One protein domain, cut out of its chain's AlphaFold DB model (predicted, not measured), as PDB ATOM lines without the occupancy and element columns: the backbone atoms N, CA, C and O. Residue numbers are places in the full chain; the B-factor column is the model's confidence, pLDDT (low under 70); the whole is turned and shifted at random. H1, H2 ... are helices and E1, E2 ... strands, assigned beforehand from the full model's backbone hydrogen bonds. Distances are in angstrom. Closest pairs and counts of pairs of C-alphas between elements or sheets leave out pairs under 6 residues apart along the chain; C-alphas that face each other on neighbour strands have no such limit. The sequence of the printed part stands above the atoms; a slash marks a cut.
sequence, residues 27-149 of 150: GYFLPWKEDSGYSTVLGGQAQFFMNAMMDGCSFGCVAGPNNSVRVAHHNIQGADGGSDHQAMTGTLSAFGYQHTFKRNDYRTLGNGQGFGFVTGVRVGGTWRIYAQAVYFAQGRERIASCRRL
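AT A GLANCE: This is residues 27 to 149 of the 150 residues of an uncharacterized protein of Azospirillum ramasamyi (UniProt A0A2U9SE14). Two twisted sheets stand face to face as a sandwich, their strands nearly in line, and helix H1 covers the face of the smaller sheet that is turned away from the larger one. The facing is partial: E9, at one edge of the larger sheet, reaches past the smaller sheet, and the short helix H2 sits near the ends of E7 and E8. The printed part has 123 residues, with two named helices and nine named strands in the order E1 E2 E3 E4 E5 H1 E6 H2 E7 E8 E9, and its class is mostly strand. The larger sheet, order E1 E3 E7 E8 E9, is mixed, and the smaller, order E2 E5 E4 E6, is antiparallel. The whole is compact, with a radius of gyration of the C-alphas of 14.3 A and spans of 41 by 33 by 20 A.

HOW THE PARTS SIT: E1, residues 27 to 30, is an edge strand and the parallel neighbour of E3, residues 48 to 51, with N 28 and O 48 3.0 A apart. Between them in the chain comes E2, residues 36 to 42, an edge strand of the other sheet; the closest C-alphas of E1 and E2 are those of Leu 30 and Tyr 38, 6.9 A apart. E4, residues 58 to 63, and E5, residues 69 to 75, form a hairpin, with N 60 and O 72 3.0 A apart. E5 is also antiparallel to E2, with N 38 and O 73 2.9 A apart. H1, residues 85 to 94, is on this sheet at a height of 8.0 A; it is over E4 and only just over E5, with 3 of its C-alphas falling there. It runs along the strands, at 13 degrees to E4 on the local plane, and Ser 58 and Met 88 are the closest residues of E4 and H1, their C-alphas 6.2 A apart. E6, residues 99 to 101, is antiparallel to E4, with N 59 and O 101 2.7 A apart. E5, H1 and E6 form a split strand-helix-strand unit, two strands running the same way with E4 between them, and its crossover is right-handed. H2, residues 104 to 107, is close to H1 but not clearly touching, the C-alphas of His 85 and Asn 104 being 7.4 A apart. E7, residues 115 to 123, E8, residues 126 to 137, and E9, residues 140 to 148, form a meander, each strand the antiparallel neighbour of the one before. N 119 and O 130 are 2.9 A apart between E7 and E8, and N 133 and O 145 3.0 A between E8 and E9. E7 is antiparallel to E3, with N 49 and O 120 2.8 A apart. H2 is on this sheet at a height of 8.2 A, and the C-alphas of Tyr 106 and Ala 133 are the closest of H2 and E8, 5.3 A apart. In the sandwich, two sheets face to face, the facing parts are 10.6 A centre to centre. In H1 every O i to N i+4 pair is within hydrogen-bond range; H2 is too short for such a pair.

IN THESE COORDINATES: E1 begins at C-alpha 27, (16.209, 7.088, -34.644). E2 is 19.7 A long, E4 17.5 A and E5 20.0 A from first to last C-alpha. H1 is 14.1 A long and begins at C-alpha 85, (37.377, 12.553, -17.071). E7 is 26.2 A, E8 35.6 A and E9 24.1 A long, and E9 ends at C-alpha 148, (16.322, 15.132, -17.662).

THE WHOLE: The farthest C-alphas, those of Asn 66 and Gln 138, are 45.4 A apart. The printed part has no cut and no long link. The mean pLDDT of the printed part is 93.2, and no printed residue is under 70.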
ATOM      1  N   GLY A  27      15.381   6.676 -35.762       84.38
ATOM      2  CA  GLY A  27      16.209   7.088 -34.644       84.38
ATOM      3  C   GLY A  27      17.589   7.558 -35.057       84.38
ATOM      4  O   GLY A  27      18.168   7.093 -36.043       84.38
ATOM      5  N   TYR A  28      18.145   8.444 -34.240       88.31
ATOM      6  CA  TYR A  28      19.571   8.737 -34.252       88.31
ATOM      7  C   TYR A  28      20.297   7.828 -33.260       88.31
ATOM      8  O   TYR A  28      19.851   7.647 -32.128       88.31
ATOM      9  N   PHE A  29      21.448   7.301 -33.673       90.00
ATOM     10  CA  PHE A  29      22.353   6.569 -32.795       90.00
ATOM     11  C   PHE A  29      23.723   7.241 -32.767       90.00
ATOM     12  O   PHE A  29      24.297   7.512 -33.827       90.00
ATOM     13  N   LEU A  30      24.244   7.504 -31.567       90.31
ATOM     14  CA  LEU A  30      25.594   8.031 -31.381       90.31
ATOM     15  C   LEU A  30      26.531   6.916 -30.895       90.31
ATOM     16  O   LEU A  30      26.388   6.465 -29.752       90.31
ATOM     17  N   PRO A  31      27.465   6.453 -31.745       91.88
ATOM     18  CA  PRO A  31      28.301   5.309 -31.425       91.88
ATOM     19  C   PRO A  31      29.373   5.660 -30.391       91.88
ATOM     20  O   PRO A  31      29.483   6.788 -29.906       91.88
ATOM     21  N   TRP A  32      30.171   4.650 -30.076       90.44
ATOM     22  CA  TRP A  32      31.370   4.746 -29.264       90.44
ATOM     23  C   TRP A  32      32.558   4.202 -30.060       90.44
ATOM     24  O   TRP A  32      32.401   3.285 -30.868       90.44
ATOM     25  N   LYS A  33      33.733   4.783 -29.828       86.81
ATOM     26  CA  LYS A  33      35.024   4.265 -30.280       86.81
ATOM     27  C   LYS A  33      36.069   4.599 -29.219       86.81
ATOM     28  O   LYS A  33      35.954   5.613 -28.528       86.81
ATOM     29  N   GLU A  34      37.067   3.736 -29.105       91.94
ATOM     30  CA  GLU A  34      38.249   3.979 -28.290       91.94
ATOM     31  C   GLU A  34      38.925   5.313 -28.648       91.94
ATOM     32  O   GLU A  34      39.051   5.649 -29.829       91.94
ATOM     33  N   ASP A  35      39.292   6.066 -27.610       92.50
ATOM     34  CA  ASP A  35      39.965   7.368 -27.677       92.50
ATOM     35  C   ASP A  35      39.392   8.320 -28.746       92.50
ATOM     36  O   ASP A  35      40.048   8.743 -29.696       92.50
ATOM     37  N   SER A  36      38.085   8.569 -28.679       90.81
ATOM     38  CA  SER A  36      37.354   9.326 -29.696       90.81
ATOM     39  C   SER A  36      36.162  10.084 -29.118       90.81
ATOM     40  O   SER A  36      35.546   9.694 -28.126       90.81
ATOM     41  N   GLY A  37      35.793  11.174 -29.793       90.50
ATOM     42  CA  GLY A  37      34.546  11.896 -29.570       90.50
ATOM     43  C   GLY A  37      33.684  11.896 -30.824       90.50
ATOM     44  O   GLY A  37      34.143  12.291 -31.894       90.50
ATOM     45  N   TYR A  38      32.423  11.487 -30.697       92.25
ATOM     46  CA  TYR A  38      31.429  11.630 -31.758       92.25
ATOM     47  C   TYR A  38      30.436  12.726 -31.408       92.25
ATOM     48  O   TYR A  38      30.040  12.869 -30.253       92.25
ATOM     49  N   SER A  39      29.982  13.463 -32.419       94.62
ATOM     50  CA  SER A  39      28.896  14.427 -32.275       94.62
ATOM     51  C   SER A  39      27.928  14.358 -33.449       94.62
ATOM     52  O   SER A  39      28.282  13.925 -34.547       94.62
ATOM     53  N   THR A  40      26.682  14.750 -33.206       93.94
ATOM     54  CA  THR A  40      25.657  14.865 -34.246       93.94
ATOM     55  C   THR A  40      24.610  15.910 -33.863       93.94
ATOM     56  O   THR A  40      24.577  16.386 -32.726       93.94
ATOM     57  N   VAL A  41      23.757  16.275 -34.817       95.75
ATOM     58  CA  VAL A  41      22.618  17.171 -34.605       95.75
ATOM     59  C   VAL A  41      21.332  16.375 -34.783       95.75
ATOM     60  O   VAL A  41      21.059  15.833 -35.851       95.75
ATOM     61  N   LEU A  42      20.531  16.331 -33.725       94.50
ATOM     62  CA  LEU A  42      19.211  15.724 -33.711       94.50
ATOM     63  C   LEU A  42      18.223  16.696 -34.362       94.50
ATOM     64  O   LEU A  42      17.860  17.716 -33.775       94.50
ATOM     65  N   GLY A  43      17.830  16.403 -35.601       90.56
ATOM     66  CA  GLY A  43      16.852  17.183 -36.361       90.56
ATOM     67  C   GLY A  43      15.406  16.751 -36.107       90.56
ATOM     68  O   GLY A  43      15.114  15.975 -35.201       90.56
ATOM     69  N   GLY A  44      14.481  17.247 -36.933       88.25
ATOM     70  CA  GLY A  44      13.047  16.958 -36.801       88.25
ATOM     71  C   GLY A  44      12.561  15.645 -37.429       88.25
ATOM     72  O   GLY A  44      11.383  15.333 -37.294       88.25
ATOM     73  N   GLN A  45      13.430  14.899 -38.118       82.56
ATOM     74  CA  GLN A  45      13.045  13.718 -38.907       82.56
ATOM     75  C   GLN A  45      12.948  12.422 -38.081       82.56
ATOM     76  O   GLN A  45      12.290  11.478 -38.499       82.56
ATOM     77  N   ALA A  46      13.579  12.377 -36.905       83.38
ATOM     78  CA  ALA A  46      13.578  11.212 -36.023       83.38
ATOM     79  C   ALA A  46      12.652  11.417 -34.818       83.38
ATOM     80  O   ALA A  46      12.439  12.549 -34.367       83.38
ATOM     81  N   GLN A  47      12.138  10.318 -34.265       85.94
ATOM     82  CA  GLN A  47      11.326  10.340 -33.044       85.94
ATOM     83  C   GLN A  47      12.141  10.060 -31.778       85.94
ATOM     84  O   GLN A  47      11.735  10.475 -30.690       85.94
ATOM     85  N   PHE A  48      13.284   9.378 -31.903       90.12
ATOM     86  CA  PHE A  48      14.105   8.996 -30.758       90.12
ATOM     87  C   PHE A  48      15.612   9.093 -31.028       90.12
ATOM     88  O   PHE A  48      16.082   9.215 -32.161       90.12
ATOM     89  N   PHE A  49      16.370   9.057 -29.940       94.06
ATOM     90  CA  PHE A  49      17.821   9.089 -29.904       94.06
ATOM     91  C   PHE A  49      18.329   8.101 -28.856       94.06
ATOM     92  O   PHE A  49      17.743   7.989 -27.779       94.06
ATOM     93  N   MET A  50      19.438   7.430 -29.152       94.94
ATOM     94  CA  MET A  50      20.184   6.618 -28.192       94.94
ATOM     95  C   MET A  50      21.685   6.796 -28.416       94.94
ATOM     96  O   MET A  50      22.130   7.001 -29.548       94.94
ATOM     97  N   ASN A  51      22.487   6.671 -27.364       95.00
ATOM     98  CA  ASN A  51      23.927   6.491 -27.500       95.00
ATOM     99  C   ASN A  51      24.352   5.061 -27.155       95.00
ATOM    100  O   ASN A  51      23.622   4.308 -26.513       95.00
ATOM    101  N   ALA A  52      25.554   4.692 -27.588       94.06
ATOM    102  CA  ALA A  52      26.238   3.523 -27.055       94.06
ATOM    103  C   ALA A  52      26.377   3.634 -25.525       94.06
ATOM    104  O   ALA A  52      26.505   4.743 -24.999       94.06
ATOM    105  N   MET A  53      26.377   2.490 -24.831       94.62
ATOM    106  CA  MET A  53      26.567   2.422 -23.380       94.62
ATOM    107  C   MET A  53      27.785   3.245 -22.953       94.62
ATOM    108  O   MET A  53      28.860   3.152 -23.546       94.62
ATOM    109  N   MET A  54      27.610   4.049 -21.911       96.31
ATOM    110  CA  MET A  54      28.666   4.873 -21.348       96.31
ATOM    111  C   MET A  54      29.370   4.105 -20.238       96.31
ATOM    112  O   MET A  54      28.902   4.052 -19.101       96.31
ATOM    113  N   ASP A  55      30.517   3.539 -20.584       93.75
ATOM    114  CA  ASP A  55      31.482   2.980 -19.649       93.75
ATOM    115  C   ASP A  55      32.660   3.950 -19.565       93.75
ATOM    116  O   ASP A  55      33.463   4.055 -20.485       93.75
ATOM    117  N   GLY A  56      32.719   4.761 -18.510       94.38
ATOM    118  CA  GLY A  56      33.820   5.716 -18.356       94.38
ATOM    119  C   GLY A  56      33.758   6.925 -19.301       94.38
ATOM    120  O   GLY A  56      34.616   7.790 -19.224       94.38
ATOM    121  N   CYS A  57      32.736   7.035 -20.144       96.94
ATOM    122  CA  CYS A  57      32.538   8.100 -21.123       96.94
ATOM    123  C   CYS A  57      31.846   9.349 -20.544       96.94
ATOM    124  O   CYS A  57      31.282   9.331 -19.446       96.94
ATOM    125  N   SER A  58      31.812  10.437 -21.312       98.00
ATOM    126  CA  SER A  58      30.999  11.623 -21.008       98.00
ATOM    127  C   SER A  58      30.129  12.026 -22.193       98.00
ATOM    128  O   SER A  58      30.504  11.862 -23.350       98.00
ATOM    129  N   PHE A  59      28.962  12.575 -21.894       98.56
ATOM    130  CA  PHE A  59      27.968  13.023 -22.852       98.56
ATOM    131  C   PHE A  59      27.668  14.504 -22.639       98.56
ATOM    132  O   PHE A  59      27.633  14.983 -21.502       98.56
ATOM    133  N   GLY A  60      27.411  15.218 -23.727       98.38
ATOM    134  CA  GLY A  60      26.933  16.594 -23.692       98.38
ATOM    135  C   GLY A  60      25.806  16.821 -24.682       98.38
ATOM    136  O   GLY A  60      25.795  16.242 -25.765       98.38
ATOM    137  N   CYS A  61      24.874  17.699 -24.332       98.50
ATOM    138  CA  CYS A  61      23.872  18.215 -25.246       98.50
ATOM    139  C   CYS A  61      23.656  19.719 -25.066       98.50
ATOM    140  O   CYS A  61      23.861  20.290 -23.992       98.50
ATOM    141  N   VAL A  62      23.253  20.366 -26.152       98.19
ATOM    142  CA  VAL A  62      22.897  21.785 -26.179       98.19
ATOM    143  C   VAL A  62      21.798  22.009 -27.209       98.19
ATOM    144  O   VAL A  62      21.824  21.416 -28.293       98.19
ATOM    145  N   ALA A  63      20.819  22.841 -26.857       97.25
ATOM    146  CA  ALA A  63      19.773  23.242 -27.786       97.25
ATOM    147  C   ALA A  63      20.385  23.973 -28.991       97.25
ATOM    148  O   ALA A  63      21.283  24.802 -28.849       97.25
ATOM    149  N   GLY A  64      19.905  23.637 -30.181       95.06
ATOM    150  CA  GLY A  64      20.251  24.288 -31.436       95.06
ATOM    151  C   GLY A  64      19.065  25.066 -32.014       95.06
ATOM    152  O   GLY A  64      17.970  25.072 -31.446       95.06
ATOM    153  N   PRO A  65      19.249  25.717 -33.172       94.06
ATOM    154  CA  PRO A  65      18.158  26.389 -33.872       94.06
ATOM    155  C   PRO A  65      17.077  25.390 -34.318       94.06
ATOM    156  O   PRO A  65      17.340  24.194 -34.464       94.06
ATOM    157  N   ASN A  66      15.862  25.881 -34.581       92.00
ATOM    158  CA  ASN A  66      14.757  25.103 -35.162       92.00
ATOM    159  C   ASN A  66      14.413  23.812 -34.391       92.00
ATOM    160  O   ASN A  66      14.171  22.767 -34.995       92.00
ATOM    161  N   ASN A  67      14.412  23.878 -33.054       91.50
ATOM    162  CA  ASN A  67      14.164  22.738 -32.160       91.50
ATOM    163  C   ASN A  67      15.119  21.550 -32.379       91.50
ATOM    164  O   ASN A  67      14.770  20.411 -32.063       91.50
ATOM    165  N   SER A  68      16.313  21.797 -32.928       95.81
ATOM    166  CA  SER A  68      17.372  20.792 -33.007       95.81
ATOM    167  C   SER A  68      18.155  20.706 -31.700       95.81
ATOM    168  O   SER A  68      18.108  21.610 -30.865       95.81
ATOM    169  N   VAL A  69      18.894  19.615 -31.511       98.06
ATOM    170  CA  VAL A  69      19.810  19.454 -30.373       98.06
ATOM    171  C   VAL A  69      21.134  18.935 -30.885       98.06
ATOM    172  O   VAL A  69      21.174  17.904 -31.549       98.06
ATOM    173  N   ARG A  70      22.234  19.614 -30.563       97.94
ATOM    174  CA  ARG A  70      23.564  19.051 -30.793       97.94
ATOM    175  C   ARG A  70      23.931  18.177 -29.606       97.94
ATOM    176  O   ARG A  70      23.808  18.615 -28.463       97.94
ATOM    177  N   VAL A  71      24.397  16.966 -29.880       98.25
ATOM    178  CA  VAL A  71      24.803  15.982 -28.873       98.25
ATOM    179  C   VAL A  71      26.221  15.490 -29.140       98.25
ATOM    180  O   VAL A  71      26.641  15.427 -30.296       98.25
ATOM    181  N   ALA A  72      26.942  15.116 -28.085       98.00
ATOM    182  CA  ALA A  72      28.258  14.496 -28.164       98.00
ATOM    183  C   ALA A  72      28.425  13.360 -27.156       98.00
ATOM    184  O   ALA A  72      27.911  13.433 -26.045       98.00
ATOM    185  N   HIS A  73      29.195  12.348 -27.552       96.81
ATOM    186  CA  HIS A  73      29.631  11.224 -26.734       96.81
ATOM    187  C   HIS A  73      31.148  11.122 -26.864       96.81
ATOM    188  O   HIS A  73      31.668  10.852 -27.947       96.81
ATOM    189  N   HIS A  74      31.852  11.413 -25.775       97.25
ATOM    190  CA  HIS A  74      33.306  11.406 -25.704       97.25
ATOM    191  C   HIS A  74      33.775  10.221 -24.869       97.25
ATOM    192  O   HIS A  74      33.281  10.005 -23.762       97.25
ATOM    193  N   ASN A  75      34.751   9.504 -25.404       94.88
ATOM    194  CA  ASN A  75      35.531   8.478 -24.741       94.88
ATOM    195  C   ASN A  75      37.003   8.804 -24.984       94.88
ATOM    196  O   ASN A  75      37.603   8.268 -25.903       94.88
ATOM    197  N   ILE A  76      37.542   9.756 -24.230       94.88
ATOM    198  CA  ILE A  76      38.948  10.159 -24.355       94.88
ATOM    199  C   ILE A  76      39.742   9.364 -23.328       94.88
ATOM    200  O   ILE A  76      39.310   9.277 -22.173       94.88
ATOM    201  N   GLN A  77      40.860   8.779 -23.741       94.25
ATOM    202  CA  GLN A  77      41.747   8.033 -22.856       94.25
ATOM    203  C   GLN A  77      42.938   8.893 -22.415       94.25
ATOM    204  O   GLN A  77      43.397   9.779 -23.132       94.25
ATOM    205  N   GLY A  78      43.416   8.649 -21.199       92.12
ATOM    206  CA  GLY A  78      44.663   9.194 -20.687       92.12
ATOM    207  C   GLY A  78      45.862   8.360 -21.137       92.12
ATOM    208  O   GLY A  78      45.728   7.315 -21.772       92.12
ATOM    209  N   ALA A  79      47.062   8.797 -20.753       91.44
ATOM    210  CA  ALA A  79      48.309   8.093 -21.073       91.44
ATOM    211  C   ALA A  79      48.398   6.669 -20.477       91.44
ATOM    212  O   ALA A  79      49.213   5.867 -20.922       91.44
ATOM    213  N   ASP A  80      47.573   6.358 -19.477       91.25
ATOM    214  CA  ASP A  80      47.453   5.043 -18.842       91.25
ATOM    215  C   ASP A  80      46.451   4.110 -19.552       91.25
ATOM    216  O   ASP A  80      46.223   2.993 -19.092       91.25
ATOM    217  N   GLY A  81      45.834   4.561 -20.652       88.88
ATOM    218  CA  GLY A  81      44.765   3.847 -21.358       88.88
ATOM    219  C   GLY A  81      43.412   3.880 -20.634       88.88
ATOM    220  O   GLY A  81      42.421   3.349 -21.137       88.88
ATOM    221  N   GLY A  82      43.337   4.510 -19.458       90.06
ATOM    222  CA  GLY A  82      42.103   4.709 -18.714       90.06
ATOM    223  C   GLY A  82      41.294   5.882 -19.261       90.06
ATOM    224  O   GLY A  82      41.820   6.791 -19.891       90.06
ATOM    225  N   SER A  83      39.988   5.906 -19.003       92.31
ATOM    226  CA  SER A  83      39.131   7.036 -19.391       92.31
ATOM    227  C   SER A  83      39.531   8.339 -18.671       92.31
ATOM    228  O   SER A  83      39.463   8.397 -17.435       92.31
ATOM    229  N   ASP A  84      39.833   9.407 -19.412       95.38
ATOM    230  CA  ASP A  84      40.214  10.717 -18.873       95.38
ATOM    231  C   ASP A  84      38.993  11.635 -18.691       95.38
ATOM    232  O   ASP A  84      38.499  12.301 -19.608       95.38
ATOM    233  N   HIS A  85      38.505  11.700 -17.449       95.25
ATOM    234  CA  HIS A  85      37.377  12.553 -17.071       95.25
ATOM    235  C   HIS A  85      37.607  14.047 -17.346       95.25
ATOM    236  O   HIS A  85      36.660  14.746 -17.730       95.25
ATOM    237  N   GLN A  86      38.824  14.544 -17.116       96.50
ATOM    238  CA  GLN A  86      39.126  15.967 -17.230       96.50
ATOM    239  C   GLN A  86      39.181  16.376 -18.698       96.50
ATOM    240  O   GLN A  86      38.528  17.352 -19.071       96.50
ATOM    241  N   ALA A  87      39.839  15.585 -19.549       96.50
ATOM    242  CA  ALA A  87      39.873  15.826 -20.989       96.50
ATOM    243  C   ALA A  87      38.465  15.803 -21.608       96.50
ATOM    244  O   ALA A  87      38.083  16.708 -22.359       96.50
ATOM    245  N   MET A  88      37.630  14.821 -21.248       97.38
ATOM    246  CA  MET A  88      36.247  14.770 -21.737       97.38
ATOM    247  C   MET A  88      35.408  15.959 -21.256       97.38
ATOM    248  O   MET A  88      34.659  16.545 -22.035       97.38
ATOM    249  N   THR A  89      35.527  16.347 -19.985       96.88
ATOM    250  CA  THR A  89      34.769  17.488 -19.450       96.88
ATOM    251  C   THR A  89      35.230  18.804 -20.078       96.88
ATOM    252  O   THR A  89      34.396  19.629 -20.457       96.88
ATOM    253  N   GLY A  90      36.544  18.981 -20.238       97.19
ATOM    254  CA  GLY A  90      37.145  20.149 -20.872       97.19
ATOM    255  C   GLY A  90      36.715  20.298 -22.328       97.19
ATOM    256  O   GLY A  90      36.278  21.375 -22.722       97.19
ATOM    257  N   THR A  91      36.741  19.216 -23.109       96.69
ATOM    258  CA  THR A  91      36.288  19.237 -24.512       96.69
ATOM    259  C   THR A  91      34.799  19.552 -24.635       96.69
ATOM    260  O   THR A  91      34.425  20.398 -25.445       96.69
ATOM    261  N   LEU A  92      33.935  18.949 -23.807       97.75
ATOM    262  CA  LEU A  92      32.505  19.280 -23.803       97.75
ATOM    263  C   LEU A  92      32.266  20.772 -23.502       97.75
ATOM    264  O   LEU A  92      31.468  21.417 -24.185       97.75
ATOM    265  N   SER A  93      32.991  21.329 -22.531       97.56
ATOM    266  CA  SER A  93      32.923  22.757 -22.205       97.56
ATOM    267  C   SER A  93      33.443  23.636 -23.347       97.56
ATOM    268  O   SER A  93      32.787  24.606 -23.713       97.56
ATOM    269  N   ALA A  94      34.592  23.291 -23.935       97.12
ATOM    270  CA  ALA A  94      35.219  24.046 -25.021       97.12
ATOM    271  C   ALA A  94      34.334  24.108 -26.273       97.12
ATOM    272  O   ALA A  94      34.287  25.128 -26.956       97.12
ATOM    273  N   PHE A  95      33.578  23.042 -26.548       96.19
ATOM    274  CA  PHE A  95      32.607  23.020 -27.638       96.19
ATOM    275  C   PHE A  95      31.245  23.619 -27.269       96.19
ATOM    276  O   PHE A  95      30.375  23.668 -28.135       96.19
ATOM    277  N   GLY A  96      31.037  24.096 -26.038       97.31
ATOM    278  CA  GLY A  96      29.815  24.793 -25.628       97.31
ATOM    279  C   GLY A  96      28.617  23.881 -25.352       97.31
ATOM    280  O   GLY A  96      27.474  24.303 -25.527       97.31
ATOM    281  N   TYR A  97      28.844  22.626 -24.953       98.25
ATOM    282  CA  TYR A  97      27.764  21.776 -24.445       98.25
ATOM    283  C   TYR A  97      27.344  22.246 -23.048       98.25
ATOM    284  O   TYR A  97      28.174  22.368 -22.151       98.25
ATOM    285  N   GLN A  98      26.050  22.512 -22.865       97.56
ATOM    286  CA  GLN A  98      25.523  23.148 -21.650       97.56
ATOM    287  C   GLN A  98      25.009  22.129 -20.635       97.56
ATOM    288  O   GLN A  98      25.217  22.275 -19.432       97.56
ATOM    289  N   HIS A  99      24.374  21.063 -21.118       98.19
ATOM    290  CA  HIS A  99      23.874  19.980 -20.283       98.19
ATOM    291  C   HIS A  99      24.765  18.769 -20.490       98.19
ATOM    292  O   HIS A  99      25.027  18.370 -21.622       98.19
ATOM    293  N   THR A 100      25.269  18.188 -19.408       98.06
ATOM    294  CA  THR A 100      26.258  17.108 -19.493       98.06
ATOM    295  C   THR A 100      25.858  15.931 -18.626       98.06
ATOM    296  O   THR A 100      25.120  16.089 -17.656       98.06
ATOM    297  N   PHE A 101      26.336  14.745 -18.988       98.06
ATOM    298  CA  PHE A 101      26.337  13.538 -18.169       98.06
ATOM    299  C   PHE A 101      27.713  12.912 -18.252       98.06
ATOM    300  O   PHE A 101      28.121  12.397 -19.285       98.06
ATOM    301  N   LYS A 102      28.488  13.085 -17.195       97.12
ATOM    302  CA  LYS A 102      29.924  12.858 -17.187       97.12
ATOM    303  C   LYS A 102      30.227  11.517 -16.549       97.12
ATOM    304  O   LYS A 102      29.464  11.041 -15.716       97.12
ATOM    305  N   ARG A 103      31.409  10.976 -16.846       95.44
ATOM    306  CA  ARG A 103      31.937   9.750 -16.226       95.44
ATOM    307  C   ARG A 103      31.621   9.644 -14.732       95.44
ATOM    308  O   ARG A 103      31.052   8.654 -14.297       95.44
ATOM    309  N   ASN A 104      31.968  10.665 -13.951       94.38
ATOM    310  CA  ASN A 104      31.848  10.615 -12.494       94.38
ATOM    311  C   ASN A 104      30.400  10.700 -11.972       94.38
ATOM    312  O   ASN A 104      30.191  10.404 -10.801       94.38
ATOM    313  N   ASP A 105      29.410  11.036 -12.809       95.06
ATOM    314  CA  ASP A 105      27.990  10.995 -12.425       95.06
ATOM    315  C   ASP A 105      27.486   9.557 -12.187       95.06
ATOM    316  O   ASP A 105      26.461   9.363 -11.536       95.06
ATOM    317  N   TYR A 106      28.181   8.548 -12.726       95.00
ATOM    318  CA  TYR A 106      27.804   7.135 -12.606       95.00
ATOM    319  C   TYR A 106      28.995   6.235 -12.223       95.00
ATOM    320  O   TYR A 106      28.829   5.319 -11.424       95.00
ATOM    321  N   ARG A 107      30.209   6.581 -12.682       91.94
ATOM    322  CA  ARG A 107      31.503   6.499 -11.976       91.94
ATOM    323  C   ARG A 107      31.521   5.818 -10.617       91.94
ATOM    324  O   ARG A 107      32.054   4.738 -10.417       91.94
ATOM    325  N   THR A 108      31.003   6.577  -9.661       89.50
ATOM    326  CA  THR A 108      31.167   6.401  -8.219       89.50
ATOM    327  C   THR A 108      30.162   5.420  -7.619       89.50
ATOM    328  O   THR A 108      30.244   5.101  -6.436       89.50
ATOM    329  N   LEU A 109      29.222   4.923  -8.425       88.31
ATOM    330  CA  LEU A 109      28.204   3.965  -8.014       88.31
ATOM    331  C   LEU A 109      28.758   2.539  -8.033       88.31
ATOM    332  O   LEU A 109      29.681   2.232  -8.789       88.31
ATOM    333  N   GLY A 110      28.171   1.654  -7.222       79.69
ATOM    334  CA  GLY A 110      28.483   0.221  -7.238       79.69
ATOM    335  C   GLY A 110      29.980  -0.081  -7.126       79.69
ATOM    336  O   GLY A 110      30.491  -0.886  -7.892       79.69
ATOM    337  N   ASN A 111      30.697   0.609  -6.233       83.38
ATOM    338  CA  ASN A 111      32.147   0.460  -6.046       83.38
ATOM    339  C   ASN A 111      32.978   0.717  -7.319       83.38
ATOM    340  O   ASN A 111      33.957   0.020  -7.575       83.38
ATOM    341  N   GLY A 112      32.592   1.699  -8.136       81.56
ATOM    342  CA  GLY A 112      33.310   2.022  -9.374       81.56
ATOM    343  C   GLY A 112      32.720   1.371 -10.627       81.56
ATOM    344  O   GLY A 112      33.208   1.599 -11.733       81.56
ATOM    345  N   GLN A 113      31.679   0.549 -10.481       84.56
ATOM    346  CA  GLN A 113      31.131  -0.272 -11.562       84.56
ATOM    347  C   GLN A 113      29.903   0.331 -12.251       84.56
ATOM    348  O   GLN A 113      29.300  -0.334 -13.086       84.56
ATOM    349  N   GLY A 114      29.520   1.571 -11.937       93.50
ATOM    350  CA  GLY A 114      28.373   2.195 -12.591       93.50
ATOM    351  C   GLY A 114      28.589   2.461 -14.084       93.50
ATOM    352  O   GLY A 114      29.693   2.763 -14.518       93.50
ATOM    353  N   PHE A 115      27.520   2.414 -14.867       95.31
ATOM    354  CA  PHE A 115      27.476   2.713 -16.298       95.31
ATOM    355  C   PHE A 115      26.303   3.650 -16.599       95.31
ATOM    356  O   PHE A 115      25.417   3.865 -15.766       95.31
ATOM    357  N   GLY A 116      26.332   4.264 -17.778       95.75
ATOM    358  CA  GLY A 116      25.380   5.289 -18.169       95.75
ATOM    359  C   GLY A 116      24.688   5.007 -19.498       95.75
ATOM    360  O   GLY A 116      25.288   4.459 -20.419       95.75
ATOM    361  N   PHE A 117      23.446   5.459 -19.621       95.44
ATOM    362  CA  PHE A 117      22.711   5.498 -20.884       95.44
ATOM    363  C   PHE A 117      22.115   6.885 -21.080       95.44
ATOM    364  O   PHE A 117      21.636   7.496 -20.122       95.44
ATOM    365  N   VAL A 118      22.123   7.382 -22.313       97.75
ATOM    366  CA  VAL A 118      21.449   8.622 -22.682       97.75
ATOM    367  C   VAL A 118      20.484   8.352 -23.820       97.75
ATOM    368  O   VAL A 118      20.854   7.894 -24.903       97.75
ATOM    369  N   THR A 119      19.224   8.667 -23.566       97.00
ATOM    370  CA  THR A 119      18.141   8.527 -24.529       97.00
ATOM    371  C   THR A 119      17.510   9.881 -24.796       97.00
ATOM    372  O   THR A 119      17.548  10.797 -23.975       97.00
ATOM    373  N   GLY A 120      16.940  10.031 -25.981       95.81
ATOM    374  CA  GLY A 120      16.179  11.208 -26.350       95.81
ATOM    375  C   GLY A 120      14.866  10.815 -26.990       95.81
ATOM    376  O   GLY A 120      14.800   9.844 -27.738       95.81
ATOM    377  N   VAL A 121      13.825  11.589 -26.712       94.31
ATOM    378  CA  VAL A 121      12.505  11.431 -27.327       94.31
ATOM    379  C   VAL A 121      11.993  12.784 -27.783       94.31
ATOM    380  O   VAL A 121      12.197  13.802 -27.114       94.31
ATOM    381  N   ARG A 122      11.323  12.807 -28.932       90.25
ATOM    382  CA  ARG A 122      10.745  14.029 -29.483       90.25
ATOM    383  C   ARG A 122       9.273  14.134 -29.089       90.25
ATOM    384  O   ARG A 122       8.454  13.327 -29.511       90.25
ATOM    385  N   VAL A 123       8.928  15.142 -28.286       88.25
ATOM    386  CA  VAL A 123       7.572  15.365 -27.755       88.25
ATOM    387  C   VAL A 123       7.098  16.756 -28.153       88.25
ATOM    388  O   VAL A 123       7.751  17.747 -27.832       88.25
ATOM    389  N   GLY A 124       5.970  16.841 -28.864       87.56
ATOM    390  CA  GLY A 124       5.434  18.127 -29.331       87.56
ATOM    391  C   GLY A 124       6.399  18.891 -30.248       87.56
ATOM    392  O   GLY A 124       6.434  20.113 -30.223       87.56
ATOM    393  N   GLY A 125       7.233  18.174 -31.011       88.12
ATOM    394  CA  GLY A 125       8.233  18.769 -31.903       88.12
ATOM    395  C   GLY A 125       9.563  19.156 -31.241       88.12
ATOM    396  O   GLY A 125      10.498  19.514 -31.963       88.12
ATOM    397  N   THR A 126       9.685  19.008 -29.921       93.62
ATOM    398  CA  THR A 126      10.887  19.357 -29.149       93.62
ATOM    399  C   THR A 126      11.558  18.110 -28.588       93.62
ATOM    400  O   THR A 126      10.894  17.186 -28.119       93.62
ATOM    401  N   TRP A 127      12.886  18.077 -28.627       96.12
ATOM    402  CA  TRP A 127      13.667  17.007 -28.018       96.12
ATOM    403  C   TRP A 127      13.685  17.125 -26.498       96.12
ATOM    404  O   TRP A 127      13.901  18.203 -25.949       96.12
ATOM    405  N   ARG A 128      13.504  15.988 -25.830       96.88
ATOM    406  CA  ARG A 128      13.779  15.809 -24.408       96.88
ATOM    407  C   ARG A 128      14.869  14.763 -24.269       96.88
ATOM    408  O   ARG A 128      14.739  13.692 -24.862       96.88
ATOM    409  N   ILE A 129      15.925  15.072 -23.526       97.94
ATOM    410  CA  ILE A 129      17.089  14.195 -23.358       97.94
ATOM    411  C   ILE A 129      17.152  13.728 -21.909       97.94
ATOM    412  O   ILE A 129      17.072  14.542 -20.990       97.94
ATOM    413  N   TYR A 130      17.318  12.428 -21.700       98.06
ATOM    414  CA  TYR A 130      17.349  11.788 -20.392       98.06
ATOM    415  C   TYR A 130      18.633  10.988 -20.233       98.06
ATOM    416  O   TYR A 130      19.016  10.237 -21.124       98.06
ATOM    417  N   ALA A 131      19.285  11.141 -19.088       97.88
ATOM    418  CA  ALA A 131      20.436  10.349 -18.693       97.88
ATOM    419  C   ALA A 131      20.053   9.424 -17.541       97.88
ATOM    420  O   ALA A 131      19.412   9.853 -16.579       97.88
ATOM    421  N   GLN A 132      20.476   8.171 -17.631       96.75
ATOM    422  CA  GLN A 132      20.254   7.152 -16.623       96.75
ATOM    423  C   GLN A 132      21.597   6.601 -16.154       96.75
ATOM    424  O   GLN A 132      22.425   6.212 -16.975       96.75
ATOM    425  N   ALA A 133      21.798   6.562 -14.838       96.19
ATOM    426  CA  ALA A 133      22.930   5.888 -14.217       96.19
ATOM    427  C   ALA A 133      22.471   4.541 -13.660       96.19
ATOM    428  O   ALA A 133      21.470   4.465 -12.939       96.19
ATOM    429  N   VAL A 134      23.216   3.490 -13.974       94.00
ATOM    430  CA  VAL A 134      22.935   2.113 -13.576       94.00
ATOM    431  C   VAL A 134      24.189   1.526 -12.933       94.00
ATOM    432  O   VAL A 134      25.299   1.951 -13.231       94.00
ATOM    433  N   TYR A 135      24.036   0.587 -12.010       92.38
ATOM    434  CA  TYR A 135      25.147  -0.168 -11.431       92.38
ATOM    435  C   TYR A 135      24.726  -1.609 -11.167       92.38
ATOM    436  O   TYR A 135      23.536  -1.906 -11.056       92.38
ATOM    437  N   PHE A 136      25.698  -2.508 -11.042       87.19
ATOM    438  CA  PHE A 136      25.438  -3.904 -10.717       87.19
ATOM    439  C   PHE A 136      25.500  -4.129  -9.203       87.19
ATOM    440  O   PHE A 136      26.470  -3.751  -8.546       87.19
ATOM    441  N   ALA A 137      24.470  -4.749  -8.633       84.50
ATOM    442  CA  ALA A 137      24.456  -5.162  -7.236       84.50
ATOM    443  C   ALA A 137      23.566  -6.389  -7.038       84.50
ATOM    444  O   ALA A 137      22.458  -6.464  -7.573       84.50
ATOM    445  N   GLN A 138      24.034  -7.336  -6.219       85.75
ATOM    446  CA  GLN A 138      23.297  -8.563  -5.880       85.75
ATOM    447  C   GLN A 138      22.863  -9.363  -7.123       85.75
ATOM    448  O   GLN A 138      21.735  -9.852  -7.200       85.75
ATOM    449  N   GLY A 139      23.737  -9.456  -8.129       84.94
ATOM    450  CA  GLY A 139      23.445 -10.206  -9.351       84.94
ATOM    451  C   GLY A 139      22.483  -9.507 -10.320       84.94
ATOM    452  O   GLY A 139      21.984 -10.160 -11.231       84.94
ATOM    453  N   ARG A 140      22.164  -8.220 -10.114       86.38
ATOM    454  CA  ARG A 140      21.202  -7.476 -10.938       86.38
ATOM    455  C   ARG A 140      21.679  -6.064 -11.237       86.38
ATOM    456  O   ARG A 140      22.327  -5.427 -10.407       86.38
ATOM    457  N   GLU A 141      21.277  -5.549 -12.391       85.69
ATOM    458  CA  GLU A 141      21.395  -4.130 -12.708       85.69
ATOM    459  C   GLU A 141      20.361  -3.319 -11.918       85.69
ATOM    460  O   GLU A 141      19.205  -3.720 -11.748       85.69
ATOM    461  N   ARG A 142      20.790  -2.174 -11.394       88.38
ATOM    462  CA  ARG A 142      19.983  -1.272 -10.576       88.38
ATOM    463  C   ARG A 142      20.087   0.131 -11.140       88.38
ATOM    464  O   ARG A 142      21.183   0.665 -11.276       88.38
ATOM    465  N   ILE A 143      18.944   0.749 -11.410       90.38
ATOM    466  CA  ILE A 143      18.881   2.163 -11.771       90.38
ATOM    467  C   ILE A 143      19.161   2.973 -10.504       90.38
ATOM    468  O   ILE A 143      18.391   2.914  -9.548       90.38
ATOM    469  N   ALA A 144      20.262   3.719 -10.490       92.00
ATOM    470  CA  ALA A 144      20.591   4.629  -9.397       92.00
ATOM    471  C   ALA A 144      19.918   5.989  -9.570       92.00
ATOM    472  O   ALA A 144      19.498   6.606  -8.595       92.00
ATOM    473  N   SER A 145      19.842   6.478 -10.807       91.69
ATOM    474  CA  SER A 145      19.216   7.761 -11.102       91.69
ATOM    475  C   SER A 145      18.723   7.833 -12.541       91.69
ATOM    476  O   SER A 145      19.237   7.160 -13.434       91.69
ATOM    477  N   CYS A 146      17.721   8.682 -12.752       93.75
ATOM    478  CA  CYS A 146      17.276   9.137 -14.060       93.75
ATOM    479  C   CYS A 146      17.100  10.653 -13.980       93.75
ATOM    480  O   CYS A 146      16.435  11.151 -13.070       93.75
ATOM    481  N   ARG A 147      17.719  11.395 -14.900       94.12
ATOM    482  CA  ARG A 147      17.664  12.859 -14.930       94.12
ATOM    483  C   ARG A 147      17.366  13.363 -16.327       94.12
ATOM    484  O   ARG A 147      17.922  12.869 -17.304       94.12
ATOM    485  N   ARG A 148      16.525  14.390 -16.419       96.12
ATOM    486  CA  ARG A 148      16.322  15.132 -17.662       96.12
ATOM    487  C   ARG A 148      17.464  16.133 -17.834       96.12
ATOM    488  O   ARG A 148      17.702  16.944 -16.946       96.12
ATOM    489  N   LEU A 149      18.166  16.049 -18.958       96.94
ATOM    490  CA  LEU A 149      19.218  16.983 -19.353       96.94
ATOM    491  C   LEU A 149      18.654  18.169 -20.140       96.94
ATOM    492  O   LEU A 149      19.104  19.287 -19.930       96.94
TER     493      LEU A 149